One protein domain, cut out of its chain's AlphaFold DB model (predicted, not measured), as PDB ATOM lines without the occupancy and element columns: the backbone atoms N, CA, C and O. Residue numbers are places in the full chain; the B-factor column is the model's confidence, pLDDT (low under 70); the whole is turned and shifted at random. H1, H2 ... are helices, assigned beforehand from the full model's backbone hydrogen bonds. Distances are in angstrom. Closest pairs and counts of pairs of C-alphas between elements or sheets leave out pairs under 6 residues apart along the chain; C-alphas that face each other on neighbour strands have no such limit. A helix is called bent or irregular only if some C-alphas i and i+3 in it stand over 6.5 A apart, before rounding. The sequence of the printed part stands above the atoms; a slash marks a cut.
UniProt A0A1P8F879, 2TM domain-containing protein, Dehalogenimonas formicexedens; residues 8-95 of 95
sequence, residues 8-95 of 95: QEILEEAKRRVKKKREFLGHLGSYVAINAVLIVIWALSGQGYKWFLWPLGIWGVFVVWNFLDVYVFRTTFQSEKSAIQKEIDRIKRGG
ATOM      1  N   GLN A   8     -29.212   6.005  50.127       71.25
ATOM      2  CA  GLN A   8     -29.197   6.524  48.762       71.25
ATOM      3  C   GLN A   8     -30.598   6.840  48.215       71.25
ATOM      4  O   GLN A   8     -30.777   7.897  47.608       71.25
ATOM      5  N   GLU A   9     -31.601   5.993  48.459       73.69
ATOM      6  CA  GLU A   9     -32.998   6.246  48.075       73.69
ATOM      7  C   GLU A   9     -33.598   7.423  48.850       73.69
ATOM      8  O   GLU A   9     -34.288   8.261  48.268       73.69
ATOM      9  N   ILE A  10     -33.280   7.545  50.144       75.12
ATOM     10  CA  ILE A  10     -33.731   8.673  50.975       75.12
ATOM     11  C   ILE A  10     -33.139   9.995  50.452       75.12
ATOM     12  O   ILE A  10     -33.842  11.004  50.336       75.12
ATOM     13  N   LEU A  11     -31.857   9.989  50.074       76.00
ATOM     14  CA  LEU A  11     -31.166  11.139  49.482       76.00
ATOM     15  C   LEU A  11     -31.707  11.518  48.097       76.00
ATOM     16  O   LEU A  11     -31.903  12.705  47.817       76.00
ATOM     17  N   GLU A  12     -31.953  10.537  47.229       75.81
ATOM     18  CA  GLU A  12     -32.574  10.730  45.911       75.81
ATOM     19  C   GLU A  12     -33.971  11.350  46.043       75.81
ATOM     20  O   GLU A  12     -34.314  12.317  45.347       75.81
ATOM     21  N   GLU A  13     -34.771  10.857  46.987       73.31
ATOM     22  CA  GLU A  13     -36.114  11.369  47.212       73.31
ATOM     23  C   GLU A  13     -36.101  12.788  47.803       73.31
ATOM     24  O   GLU A  13     -36.847  13.663  47.339       73.31
ATOM     25  N   ALA A  14     -35.197  13.072  48.743       71.31
ATOM     26  CA  ALA A  14     -34.985  14.419  49.264       71.31
ATOM     27  C   ALA A  14     -34.554  15.399  48.153       71.31
ATOM     28  O   ALA A  14     -35.133  16.484  48.016       71.31
ATOM     29  N   LYS A  15     -33.610  15.003  47.288       71.94
ATOM     30  CA  LYS A  15     -33.165  15.812  46.138       71.94
ATOM     31  C   LYS A  15     -34.293  16.078  45.147       71.94
ATOM     32  O   LYS A  15     -34.453  17.220  44.705       71.94
ATOM     33  N   ARG A  16     -35.120  15.077  44.824       71.44
ATOM     34  CA  ARG A  16     -36.297  15.256  43.952       71.44
ATOM     35  C   ARG A  16     -37.290  16.261  44.523       71.44
ATOM     36  O   ARG A  16     -37.829  17.070  43.764       71.44
ATOM     37  N   ARG A  17     -37.529  16.231  45.837       67.38
ATOM     38  CA  ARG A  17     -38.435  17.170  46.519       67.38
ATOM     39  C   ARG A  17     -37.908  18.606  46.459       67.38
ATOM     40  O   ARG A  17     -38.683  19.523  46.193       67.38
ATOM     41  N   VAL A  18     -36.601  18.811  46.627       72.19
ATOM     42  CA  VAL A  18     -35.977  20.144  46.552       72.19
ATOM     43  C   VAL A  18     -35.919  20.674  45.117       72.19
ATOM     44  O   VAL A  18     -36.267  21.830  44.875       72.19
ATOM     45  N   LYS A  19     -35.530  19.840  44.144       67.94
ATOM     46  CA  LYS A  19     -35.386  20.254  42.738       67.94
ATOM     47  C   LYS A  19     -36.708  20.762  42.153       67.94
ATOM     48  O   LYS A  19     -36.726  21.812  41.523       67.94
ATOM     49  N   LYS A  20     -37.821  20.095  42.473       64.00
ATOM     50  CA  LYS A  20     -39.165  20.493  42.016       64.00
ATOM     51  C   LYS A  20     -39.650  21.812  42.607       64.00
ATOM     52  O   LYS A  20     -40.274  22.600  41.905       64.00
ATOM     53  N   LYS A  21     -39.323  22.098  43.873       65.50
ATOM     54  CA  LYS A  21     -39.623  23.407  44.475       65.50
ATOM     55  C   LYS A  21     -38.873  24.536  43.763       65.50
ATOM     56  O   LYS A  21     -39.449  25.593  43.528       65.50
ATOM     57  N   ARG A  22     -37.606  24.311  43.392       66.62
ATOM     58  CA  ARG A  22     -36.798  25.308  42.663       66.62
ATOM     59  C   ARG A  22     -37.291  25.529  41.236       66.62
ATOM     60  O   ARG A  22     -37.297  26.663  40.778       66.62
ATOM     61  N   GLU A  23     -37.721  24.472  40.560       67.12
ATOM     62  CA  GLU A  23     -38.268  24.548  39.202       67.12
ATOM     63  C   GLU A  23     -39.573  25.360  39.172       67.12
ATOM     64  O   GLU A  23     -39.732  26.255  38.341       67.12
ATOM     65  N   PHE A  24     -40.444  25.161  40.167       65.12
ATOM     66  CA  PHE A  24     -41.649  25.970  40.338       65.12
ATOM     67  C   PHE A  24     -41.334  27.456  40.603       65.12
ATOM     68  O   PHE A  24     -41.914  28.338  39.969       65.12
ATOM     69  N   LEU A  25     -40.364  27.745  41.485       67.69
ATOM     70  CA  LEU A  25     -39.911  29.119  41.735       67.69
ATOM     71  C   LEU A  25     -39.294  29.774  40.492       67.69
ATOM     72  O   LEU A  25     -39.472  30.973  40.297       67.69
ATOM     73  N   GLY A  26     -38.588  29.013  39.653       71.19
ATOM     74  CA  GLY A  26     -38.004  29.516  38.409       71.19
ATOM     75  C   GLY A  26     -39.070  29.992  37.422       71.19
ATOM     76  O   GLY A  26     -38.984  31.108  36.910       71.19
ATOM     77  N   HIS A  27     -40.120  29.195  37.207       73.00
ATOM     78  CA  HIS A  27     -41.232  29.586  36.336       73.00
ATOM     79  C   HIS A  27     -42.022  30.778  36.885       73.00
ATOM     80  O   HIS A  27     -42.364  31.687  36.125       73.00
ATOM     81  N   LEU A  28     -42.264  30.816  38.199       75.69
ATOM     82  CA  LEU A  28     -42.944  31.939  38.842       75.69
ATOM     83  C   LEU A  28     -42.108  33.227  38.773       75.69
ATOM     84  O   LEU A  28     -42.642  34.291  38.473       75.69
ATOM     85  N   GLY A  29     -40.792  33.132  38.992       77.56
ATOM     86  CA  GLY A  29     -39.866  34.261  38.891       77.56
ATOM     87  C   GLY A  29     -39.836  34.861  37.486       77.56
ATOM     88  O   GLY A  29     -39.978  36.074  37.338       77.56
ATOM     89  N   SER A  30     -39.745  34.019  36.451       78.62
ATOM     90  CA  SER A  30     -39.816  34.467  35.055       78.62
ATOM     91  C   SER A  30     -41.164  35.112  34.721       78.62
ATOM     92  O   SER A  30     -41.190  36.146  34.057       78.62
ATOM     93  N   TYR A  31     -42.281  34.563  35.218       79.31
ATOM     94  CA  TYR A  31     -43.603  35.172  35.044       79.31
ATOM     95  C   TYR A  31     -43.664  36.573  35.662       79.31
ATOM     96  O   TYR A  31     -44.073  37.520  34.992       79.31
ATOM     97  N   VAL A  32     -43.216  36.733  36.911       82.56
ATOM     98  CA  VAL A  32     -43.214  38.037  37.590       82.56
ATOM     99  C   VAL A  32     -42.303  39.032  36.871       82.56
ATOM    100  O   VAL A  32     -42.720  40.165  36.638       82.56
ATOM    101  N   ALA A  33     -41.102  38.617  36.460       84.44
ATOM    102  CA  ALA A  33     -40.156  39.483  35.759       84.44
ATOM    103  C   ALA A  33     -40.715  39.989  34.418       84.44
ATOM    104  O   ALA A  33     -40.686  41.190  34.152       84.44
ATOM    105  N   ILE A  34     -41.280  39.099  33.595       83.19
ATOM    106  CA  ILE A  34     -41.860  39.464  32.294       83.19
ATOM    107  C   ILE A  34     -43.065  40.397  32.478       83.19
ATOM    108  O   ILE A  34     -43.166  41.409  31.785       83.19
ATOM    109  N   ASN A  35     -43.956  40.108  33.435       82.94
ATOM    110  CA  ASN A  35     -45.104  40.974  33.720       82.94
ATOM    111  C   ASN A  35     -44.674  42.348  34.249       82.94
ATOM    112  O   ASN A  35     -45.244  43.357  33.841       82.94
ATOM    113  N   ALA A  36     -43.646  42.415  35.099       84.75
ATOM    114  CA  ALA A  36     -43.097  43.682  35.573       84.75
ATOM    115  C   ALA A  36     -42.552  44.525  34.408       84.75
ATOM    116  O   ALA A  36     -42.874  45.706  34.305       84.75
ATOM    117  N   VAL A  37     -41.802  43.911  33.485       85.94
ATOM    118  CA  VAL A  37     -41.302  44.588  32.276       85.94
ATOM    119  C   VAL A  37     -42.456  45.077  31.394       85.94
ATOM    120  O   VAL A  37     -42.439  46.223  30.958       85.94
ATOM    121  N   LEU A  38     -43.493  44.261  31.180       84.94
ATOM    122  CA  LEU A  38     -44.690  44.645  30.418       84.94
ATOM    123  C   LEU A  38     -45.417  45.853  31.027       84.94
ATOM    124  O   LEU A  38     -45.816  46.763  30.300       84.94
ATOM    125  N   ILE A  39     -45.564  45.879  32.354       83.94
ATOM    126  CA  ILE A  39     -46.177  47.000  33.079       83.94
ATOM    127  C   ILE A  39     -45.328  48.265  32.924       83.94
ATOM    128  O   ILE A  39     -45.881  49.333  32.664       83.94
ATOM    129  N   VAL A  40     -43.998  48.153  33.034       85.81
ATOM    130  CA  VAL A  40     -43.075  49.282  32.834       85.81
ATOM    131  C   VAL A  40     -43.176  49.817  31.406       85.81
ATOM    132  O   VAL A  40     -43.320  51.023  31.225       85.81
ATOM    133  N   ILE A  41     -43.183  48.944  30.394       84.12
ATOM    134  CA  ILE A  41     -43.356  49.342  28.988       84.12
ATOM    135  C   ILE A  41     -44.689  50.070  28.798       84.12
ATOM    136  O   ILE A  41     -44.719  51.137  28.193       84.12
ATOM    137  N   TRP A  42     -45.790  49.545  29.345       84.44
ATOM    138  CA  TRP A  42     -47.092  50.207  29.250       84.44
ATOM    139  C   TRP A  42     -47.111  51.577  29.946       84.44
ATOM    140  O   TRP A  42     -47.647  52.536  29.387       84.44
ATOM    141  N   ALA A  43     -46.501  51.687  31.130       82.88
ATOM    142  CA  ALA A  43     -46.408  52.943  31.870       82.88
ATOM    143  C   ALA A  43     -45.594  54.001  31.105       82.88
ATOM    144  O   ALA A  43     -45.972  55.172  31.089       82.88
ATOM    145  N   LEU A  44     -44.520  53.584  30.427       84.25
ATOM    146  CA  LEU A  44     -43.681  54.451  29.595       84.25
ATOM    147  C   LEU A  44     -44.317  54.781  28.233       84.25
ATOM    148  O   LEU A  44     -44.035  55.835  27.673       84.25
ATOM    149  N   SER A  45     -45.206  53.929  27.713       79.38
ATOM    150  CA  SER A  45     -45.899  54.132  26.429       79.38
ATOM    151  C   SER A  45     -47.006  55.201  26.451       79.38
ATOM    152  O   SER A  45     -47.671  55.386  25.435       79.38
ATOM    153  N   GLY A  46     -47.221  55.925  27.555       66.81
ATOM    154  CA  GLY A  46     -48.100  57.106  27.561       66.81
ATOM    155  C   GLY A  46     -49.608  56.811  27.585       66.81
ATOM    156  O   GLY A  46     -50.379  57.526  26.957       66.81
ATOM    157  N   GLN A  47     -50.024  55.763  28.310       67.56
ATOM    158  CA  GLN A  47     -51.420  55.389  28.625       67.56
ATOM    159  C   GLN A  47     -52.427  55.385  27.456       67.56
ATOM    160  O   GLN A  47     -53.496  55.990  27.508       67.56
ATOM    161  N   GLY A  48     -52.127  54.578  26.439       72.38
ATOM    162  CA  GLY A  48     -53.135  54.000  25.544       72.38
ATOM    163  C   GLY A  48     -53.752  52.697  26.087       72.38
ATOM    164  O   GLY A  48     -53.661  52.373  27.277       72.38
ATOM    165  N   TYR A  49     -54.357  51.911  25.191       72.56
ATOM    166  CA  TYR A  49     -55.006  50.623  25.486       72.56
ATOM    167  C   TYR A  49     -54.129  49.690  26.348       72.56
ATOM    168  O   TYR A  49     -52.945  49.490  26.073       72.56
ATOM    169  N   LYS A  50     -54.721  49.101  27.399       79.31
ATOM    170  CA  LYS A  50     -54.057  48.255  28.414       79.31
ATOM    171  C   LYS A  50     -53.773  46.844  27.889       79.31
ATOM    172  O   LYS A  50     -54.236  45.849  28.440       79.31
ATOM    173  N   TRP A  51     -53.013  46.763  26.803       80.44
ATOM    174  CA  TRP A  51     -52.712  45.514  26.107       80.44
ATOM    175  C   TRP A  51     -51.976  44.494  26.986       80.44
ATOM    176  O   TRP A  51     -52.128  43.301  26.751       80.44
ATOM    177  N   PHE A  52     -51.260  44.929  28.033       79.69
ATOM    178  CA  PHE A  52     -50.584  44.042  28.991       79.69
ATOM    179  C   PHE A  52     -51.546  43.110  29.755       79.69
ATOM    180  O   PHE A  52     -51.116  42.074  30.255       79.69
ATOM    181  N   LEU A  53     -52.848  43.427  29.818       79.50
ATOM    182  CA  LEU A  53     -53.853  42.571  30.461       79.50
ATOM    183  C   LEU A  53     -54.075  41.249  29.714       79.50
ATOM    184  O   LEU A  53     -54.406  40.249  30.346       79.50
ATOM    185  N   TRP A  54     -53.861  41.217  28.396       81.94
ATOM    186  CA  TRP A  54     -53.978  39.998  27.592       81.94
ATOM    187  C   TRP A  54     -52.932  38.936  27.960       81.94
ATOM    188  O   TRP A  54     -53.331  37.829  28.334       81.94
ATOM    189  N   PRO A  55     -51.614  39.229  27.913       78.62
ATOM    190  CA  PRO A  55     -50.609  38.282  28.370       78.62
ATOM    191  C   PRO A  55     -50.780  37.968  29.856       78.62
ATOM    192  O   PRO A  55     -50.683  36.803  30.215       78.62
ATOM    193  N   LEU A  56     -51.134  38.942  30.704       79.69
ATOM    194  CA  LEU A  56     -51.336  38.708  32.139       79.69
ATOM    195  C   LEU A  56     -52.495  37.734  32.413       79.69
ATOM    196  O   LEU A  56     -52.348  36.837  33.241       79.69
ATOM    197  N   GLY A  57     -53.600  37.848  31.668       83.25
ATOM    198  CA  GLY A  57     -54.747  36.944  31.744       83.25
ATOM    199  C   GLY A  57     -54.440  35.540  31.221       83.25
ATOM    200  O   GLY A  57     -54.602  34.567  31.953       83.25
ATOM    201  N   ILE A  58     -53.944  35.419  29.983       83.50
ATOM    202  CA  ILE A  58     -53.653  34.112  29.363       83.50
ATOM    203  C   ILE A  58     -52.552  33.379  30.136       83.50
ATOM    204  O   ILE A  58     -52.701  32.209  30.492       83.50
ATOM    205  N   TRP A  59     -51.449  34.065  30.436       77.94
ATOM    206  CA  TRP A  59     -50.344  33.449  31.163       77.94
ATOM    207  C   TRP A  59     -50.666  33.241  32.639       77.94
ATOM    208  O   TRP A  59     -50.189  32.271  33.223       77.94
ATOM    209  N   GLY A  60     -51.493  34.098  33.244       78.81
ATOM    210  CA  GLY A  60     -51.969  33.909  34.612       78.81
ATOM    211  C   GLY A  60     -52.704  32.581  34.772       78.81
ATOM    212  O   GLY A  60     -52.404  31.824  35.695       78.81
ATOM    213  N   VAL A  61     -53.581  32.237  33.824       82.38
ATOM    214  CA  VAL A  61     -54.273  30.936  33.809       82.38
ATOM    215  C   VAL A  61     -53.279  29.777  33.693       82.38
ATOM    216  O   VAL A  61     -53.399  28.796  34.425       82.38
ATOM    217  N   PHE A  62     -52.259  29.898  32.840       80.12
ATOM    218  CA  PHE A  62     -51.249  28.851  32.663       80.12
ATOM    219  C   PHE A  62     -50.398  28.627  33.926       80.12
ATOM    220  O   PHE A  62     -50.133  27.489  34.310       80.12
ATOM    221  N   VAL A  63     -50.008  29.702  34.620       77.56
ATOM    222  CA  VAL A  63     -49.263  29.620  35.889       77.56
ATOM    223  C   VAL A  63     -50.119  29.015  36.996       77.56
ATOM    224  O   VAL A  63     -49.632  28.158  37.734       77.56
ATOM    225  N   VAL A  64     -51.391  29.413  37.099       81.38
ATOM    226  CA  VAL A  64     -52.330  28.834  38.070       81.38
ATOM    227  C   VAL A  64     -52.543  27.347  37.792       81.38
ATOM    228  O   VAL A  64     -52.499  26.553  38.727       81.38
ATOM    229  N   TRP A  65     -52.686  26.946  36.527       79.62
ATOM    230  CA  TRP A  65     -52.777  25.536  36.149       79.62
ATOM    231  C   TRP A  65     -51.533  24.751  36.573       79.62
ATOM    232  O   TRP A  65     -51.641  23.701  37.198       79.62
ATOM    233  N   ASN A  66     -50.343  25.290  36.301       73.81
ATOM    234  CA  ASN A  66     -49.085  24.647  36.664       73.81
ATOM    235  C   ASN A  66     -48.898  24.562  38.193       73.81
ATOM    236  O   ASN A  66     -48.381  23.578  38.715       73.81
ATOM    237  N   PHE A  67     -49.360  25.573  38.937       73.44
ATOM    238  CA  PHE A  67     -49.396  25.534  40.400       73.44
ATOM    239  C   PHE A  67     -50.353  24.460  40.918       73.44
ATOM    240  O   PHE A  67     -49.967  23.670  41.777       73.44
ATOM    241  N   LEU A  68     -51.574  24.393  40.380       76.00
ATOM    242  CA  LEU A  68     -52.557  23.371  40.741       76.00
ATOM    243  C   LEU A  68     -52.048  21.960  40.418       76.00
ATOM    244  O   LEU A  68     -52.215  21.060  41.236       76.00
ATOM    245  N   ASP A  69     -51.360  21.754  39.296       70.06
ATOM    246  CA  ASP A  69     -50.765  20.454  38.964       70.06
ATOM    247  C   ASP A  69     -49.689  20.030  39.983       70.06
ATOM    248  O   ASP A  69     -49.709  18.923  40.536       70.06
ATOM    249  N   VAL A  70     -48.783  20.953  40.320       68.44
ATOM    250  CA  VAL A  70     -47.677  20.684  41.248       68.44
ATOM    251  C   VAL A  70     -48.158  20.500  42.692       68.44
ATOM    252  O   VAL A  70     -47.639  19.618  43.383       68.44
ATOM    253  N   TYR A  71     -49.115  21.306  43.161       64.50
ATOM    254  CA  TYR A  71     -49.553  21.314  44.564       64.50
ATOM    255  C   TYR A  71     -50.801  20.468  44.844       64.50
ATOM    256  O   TYR A  71     -50.886  19.857  45.908       64.50
ATOM    257  N   VAL A  72     -51.766  20.422  43.923       62.31
ATOM    258  CA  VAL A  72     -53.068  19.767  44.139       62.31
ATOM    259  C   VAL A  72     -53.104  18.398  43.467       62.31
ATOM    260  O   VAL A  72     -53.387  17.396  44.122       62.31
ATOM    261  N   PHE A  73     -52.750  18.318  42.185       58.09
ATOM    262  CA  PHE A  73     -52.947  17.102  41.389       58.09
ATOM    263  C   PHE A  73     -51.982  15.965  41.761       58.09
ATOM    264  O   PHE A  73     -52.341  14.785  41.704       58.09
ATOM    265  N   ARG A  74     -50.780  16.292  42.258       54.69
ATOM    266  CA  ARG A  74     -49.849  15.297  42.824       54.69
ATOM    267  C   ARG A  74     -50.420  14.521  44.010       54.69
ATOM    268  O   ARG A  74     -50.127  13.333  44.122       54.69
ATOM    269  N   THR A  75     -51.219  15.155  44.866       52.50
ATOM    270  CA  THR A  75     -51.846  14.488  46.019       52.50
ATOM    271  C   THR A  75     -52.871  13.458  45.550       52.50
ATOM    272  O   THR A  75     -52.889  12.330  46.041       52.50
ATOM    273  N   THR A  76     -53.665  13.801  44.535       56.97
ATOM    274  CA  THR A  76     -54.703  12.926  43.979       56.97
ATOM    275  C   THR A  76     -54.102  11.730  43.238       56.97
ATOM    276  O   THR A  76     -54.438  10.589  43.549       56.97
ATOM    277  N   PHE A  77     -53.125  11.953  42.349       55.06
ATOM    278  CA  PHE A  77     -52.480  10.866  41.600       55.06
ATOM    279  C   PHE A  77     -51.647   9.922  42.474       55.06
ATOM    280  O   PHE A  77     -51.566   8.723  42.197       55.06
ATOM    281  N   GLN A  78     -50.991  10.440  43.517       56.03
ATOM    282  CA  GLN A  78     -50.224   9.602  44.441       56.03
ATOM    283  C   GLN A  78     -51.158   8.742  45.309       56.03
ATOM    284  O   GLN A  78     -50.854   7.573  45.554       56.03
ATOM    285  N   SER A  79     -52.323   9.282  45.689       52.38
ATOM    286  CA  SER A  79     -53.388   8.539  46.369       52.38
ATOM    287  C   SER A  79     -53.969   7.436  45.477       52.38
ATOM    288  O   SER A  79     -54.065   6.287  45.914       52.38
ATOM    289  N   GLU A  80     -54.269   7.745  44.214       59.94
ATOM    290  CA  GLU A  80     -54.858   6.806  43.250       59.94
ATOM    291  C   GLU A  80     -53.916   5.638  42.925       59.94
ATOM    292  O   GLU A  80     -54.312   4.476  43.019       59.94
ATOM    293  N   LYS A  81     -52.625   5.908  42.675       59.97
ATOM    294  CA  LYS A  81     -51.627   4.840  42.487       59.97
ATOM    295  C   LYS A  81     -51.490   3.937  43.714       59.97
ATOM    296  O   LYS A  81     -51.309   2.732  43.559       59.97
ATOM    297  N   SER A  82     -51.585   4.495  44.924       62.59
ATOM    298  CA  SER A  82     -51.497   3.701  46.157       62.59
ATOM    299  C   SER A  82     -52.716   2.797  46.365       62.59
ATOM    300  O   SER A  82     -52.571   1.680  46.863       62.59
ATOM    301  N   ALA A  83     -53.905   3.257  45.961       72.44
ATOM    302  CA  ALA A  83     -55.140   2.485  46.042       72.44
ATOM    303  C   ALA A  83     -55.127   1.332  45.033       72.44
ATOM    304  O   ALA A  83     -55.345   0.185  45.412       72.44
ATOM    305  N   ILE A  84     -54.739   1.613  43.787       77.06
ATOM    306  CA  ILE A  84     -54.618   0.596  42.735       77.06
ATOM    307  C   ILE A  84     -53.593  -0.478  43.129       77.06
ATOM    308  O   ILE A  84     -53.854  -1.667  42.968       77.06
ATOM    309  N   GLN A  85     -52.450  -0.089  43.707       78.75
ATOM    310  CA  GLN A  85     -51.444  -1.057  44.151       78.75
ATOM    311  C   GLN A  85     -51.950  -1.943  45.299       78.75
ATOM    312  O   GLN A  85     -51.672  -3.140  45.310       78.75
ATOM    313  N   LYS A  86     -52.728  -1.386  46.239       79.00
ATOM    314  CA  LYS A  86     -53.372  -2.169  47.308       79.00
ATOM    315  C   LYS A  86     -54.374  -3.184  46.752       79.00
ATOM    316  O   LYS A  86     -54.442  -4.297  47.271       79.00
ATOM    317  N   GLU A  87     -55.116  -2.823  45.707       77.75
ATOM    318  CA  GLU A  87     -56.051  -3.723  45.025       77.75
ATOM    319  C   GLU A  87     -55.305  -4.875  44.325       77.75
ATOM    320  O   GLU A  87     -55.646  -6.043  44.516       77.75
ATOM    321  N   ILE A  88     -54.235  -4.561  43.582       82.62
ATOM    322  CA  ILE A  88     -53.394  -5.554  42.890       82.62
ATOM    323  C   ILE A  88     -52.771  -6.536  43.889       82.62
ATOM    324  O   ILE A  88     -52.806  -7.748  43.670       82.62
ATOM    325  N   ASP A  89     -52.232  -6.032  45.001       81.00
ATOM    326  CA  ASP A  89     -51.638  -6.863  46.047       81.00
ATOM    327  C   ASP A  89     -52.672  -7.780  46.712       81.00
ATOM    328  O   ASP A  89     -52.346  -8.920  47.039       81.00
ATOM    329  N   ARG A  90     -53.918  -7.321  46.894       82.31
ATOM    330  CA  ARG A  90     -55.010  -8.143  47.441       82.31
ATOM    331  C   ARG A  90     -55.387  -9.277  46.485       82.31
ATOM    332  O   ARG A  90     -55.567 -10.400  46.946       82.31
ATOM    333  N   ILE A  91     -55.446  -9.010  45.178       83.12
ATOM    334  CA  ILE A  91     -55.715 -10.031  44.151       83.12
ATOM    335  C   ILE A  91     -54.589 -11.073  44.119       83.12
ATOM    336  O   ILE A  91     -54.864 -12.266  44.126       83.12
ATOM    337  N   LYS A  92     -53.322 -10.641  44.166       73.81
ATOM    338  CA  LYS A  92     -52.154 -11.540  44.185       73.81
ATOM    339  C   LYS A  92     -52.028 -12.402  45.443       73.81
ATOM    340  O   LYS A  92     -51.343 -13.413  45.394       73.81
ATOM    341  N   ARG A  93     -52.586 -11.965  46.578       72.56
ATOM    342  CA  ARG A  93     -52.545 -12.705  47.855       72.56
ATOM    343  C   ARG A  93     -53.762 -13.608  48.070       72.56
ATOM    344  O   ARG A  93     -53.731 -14.425  48.984       72.56
ATOM    345  N   GLY A  94     -54.834 -13.396  47.305       69.06
ATOM    346  CA  GLY A  94     -56.092 -14.141  47.396       69.06
ATOM    347  C   GLY A  94     -56.292 -15.207  46.314       69.06
ATOM    348  O   GLY A  94     -57.301 -15.907  46.372       69.06
ATOM    349  N   GLY A  95     -55.376 -15.315  45.347       53.25
ATOM    350  CA  GLY A  95     -55.281 -16.418  44.382       53.25
ATOM    351  C   GLY A  95     -53.994 -17.196  44.592       53.25
ATOM    352  O   GLY A  95     -54.026 -18.421  44.361       53.25
TER     353      GLY A  95
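What this domain is: This is residues 8 to 95 of the 95 residues of the protein "2TM domain-containing protein" of Dehalogenimonas formicexedens (UniProt A0A1P8F879). The model is a long, thin helical hairpin: two long helices, H1 and H2, run opposite ways, joined by a loop at one end and touching along only a part of their lengths. Residues 8 to 19 of H1 and residues 74 to 94 of H2 stick out as two free arms, and H2 has a kink where its arm begins. The printed part has 88 residues with two named helices, H1 then H2, and no named strand; the class is all helix. The whole is extended, with a radius of gyration of the C-alphas of 21.3 A, and a rod spanning 75 by 29 by 10 A.

How they stand to each other: The longest helix is H2, residues 53 to 94, with a kink of 36 degrees near residue 74. It is neither bent nor irregular, but only just: C-alphas 70 and 73 are 6.4 A apart. H1, residues 8 to 44, touches H2, with 5 pairs of C-alphas within 8 A. The closest C-alphas of the two helices are those of Asn 35 and Leu 56, 6.8 A apart. H1 touches H2 with residues 24 to 35 alone, and H2 touches H1 with residues 56 to 67 alone. The helices form a hairpin, with a shallow tilt of 18 degrees, opposite ways. The O i to N i+4 pairs within hydrogen-bond range are 32 of 33 in H1 and 34 of 38 in H2.

Where its parts are: H2 measures 59.2 A from C-alpha 53 at (-53.853, 42.571, 30.461) to C-alpha 94 at (-56.092, -14.141, 47.396). H1 measures 53.6 A and begins with C-alpha 8 at (-29.197, 6.524, 48.762).

The domain as a whole: The two C-alphas farthest apart, those of Gly 46 and Gly 95, are 75.8 A apart. The link from H1 to H2 is short, with 8 residues, and the printed part has no cut. The mean pLDDT of the printed part is 73.8; 25 residues are under 70, among them residues 19 to 25 and 70 to 82.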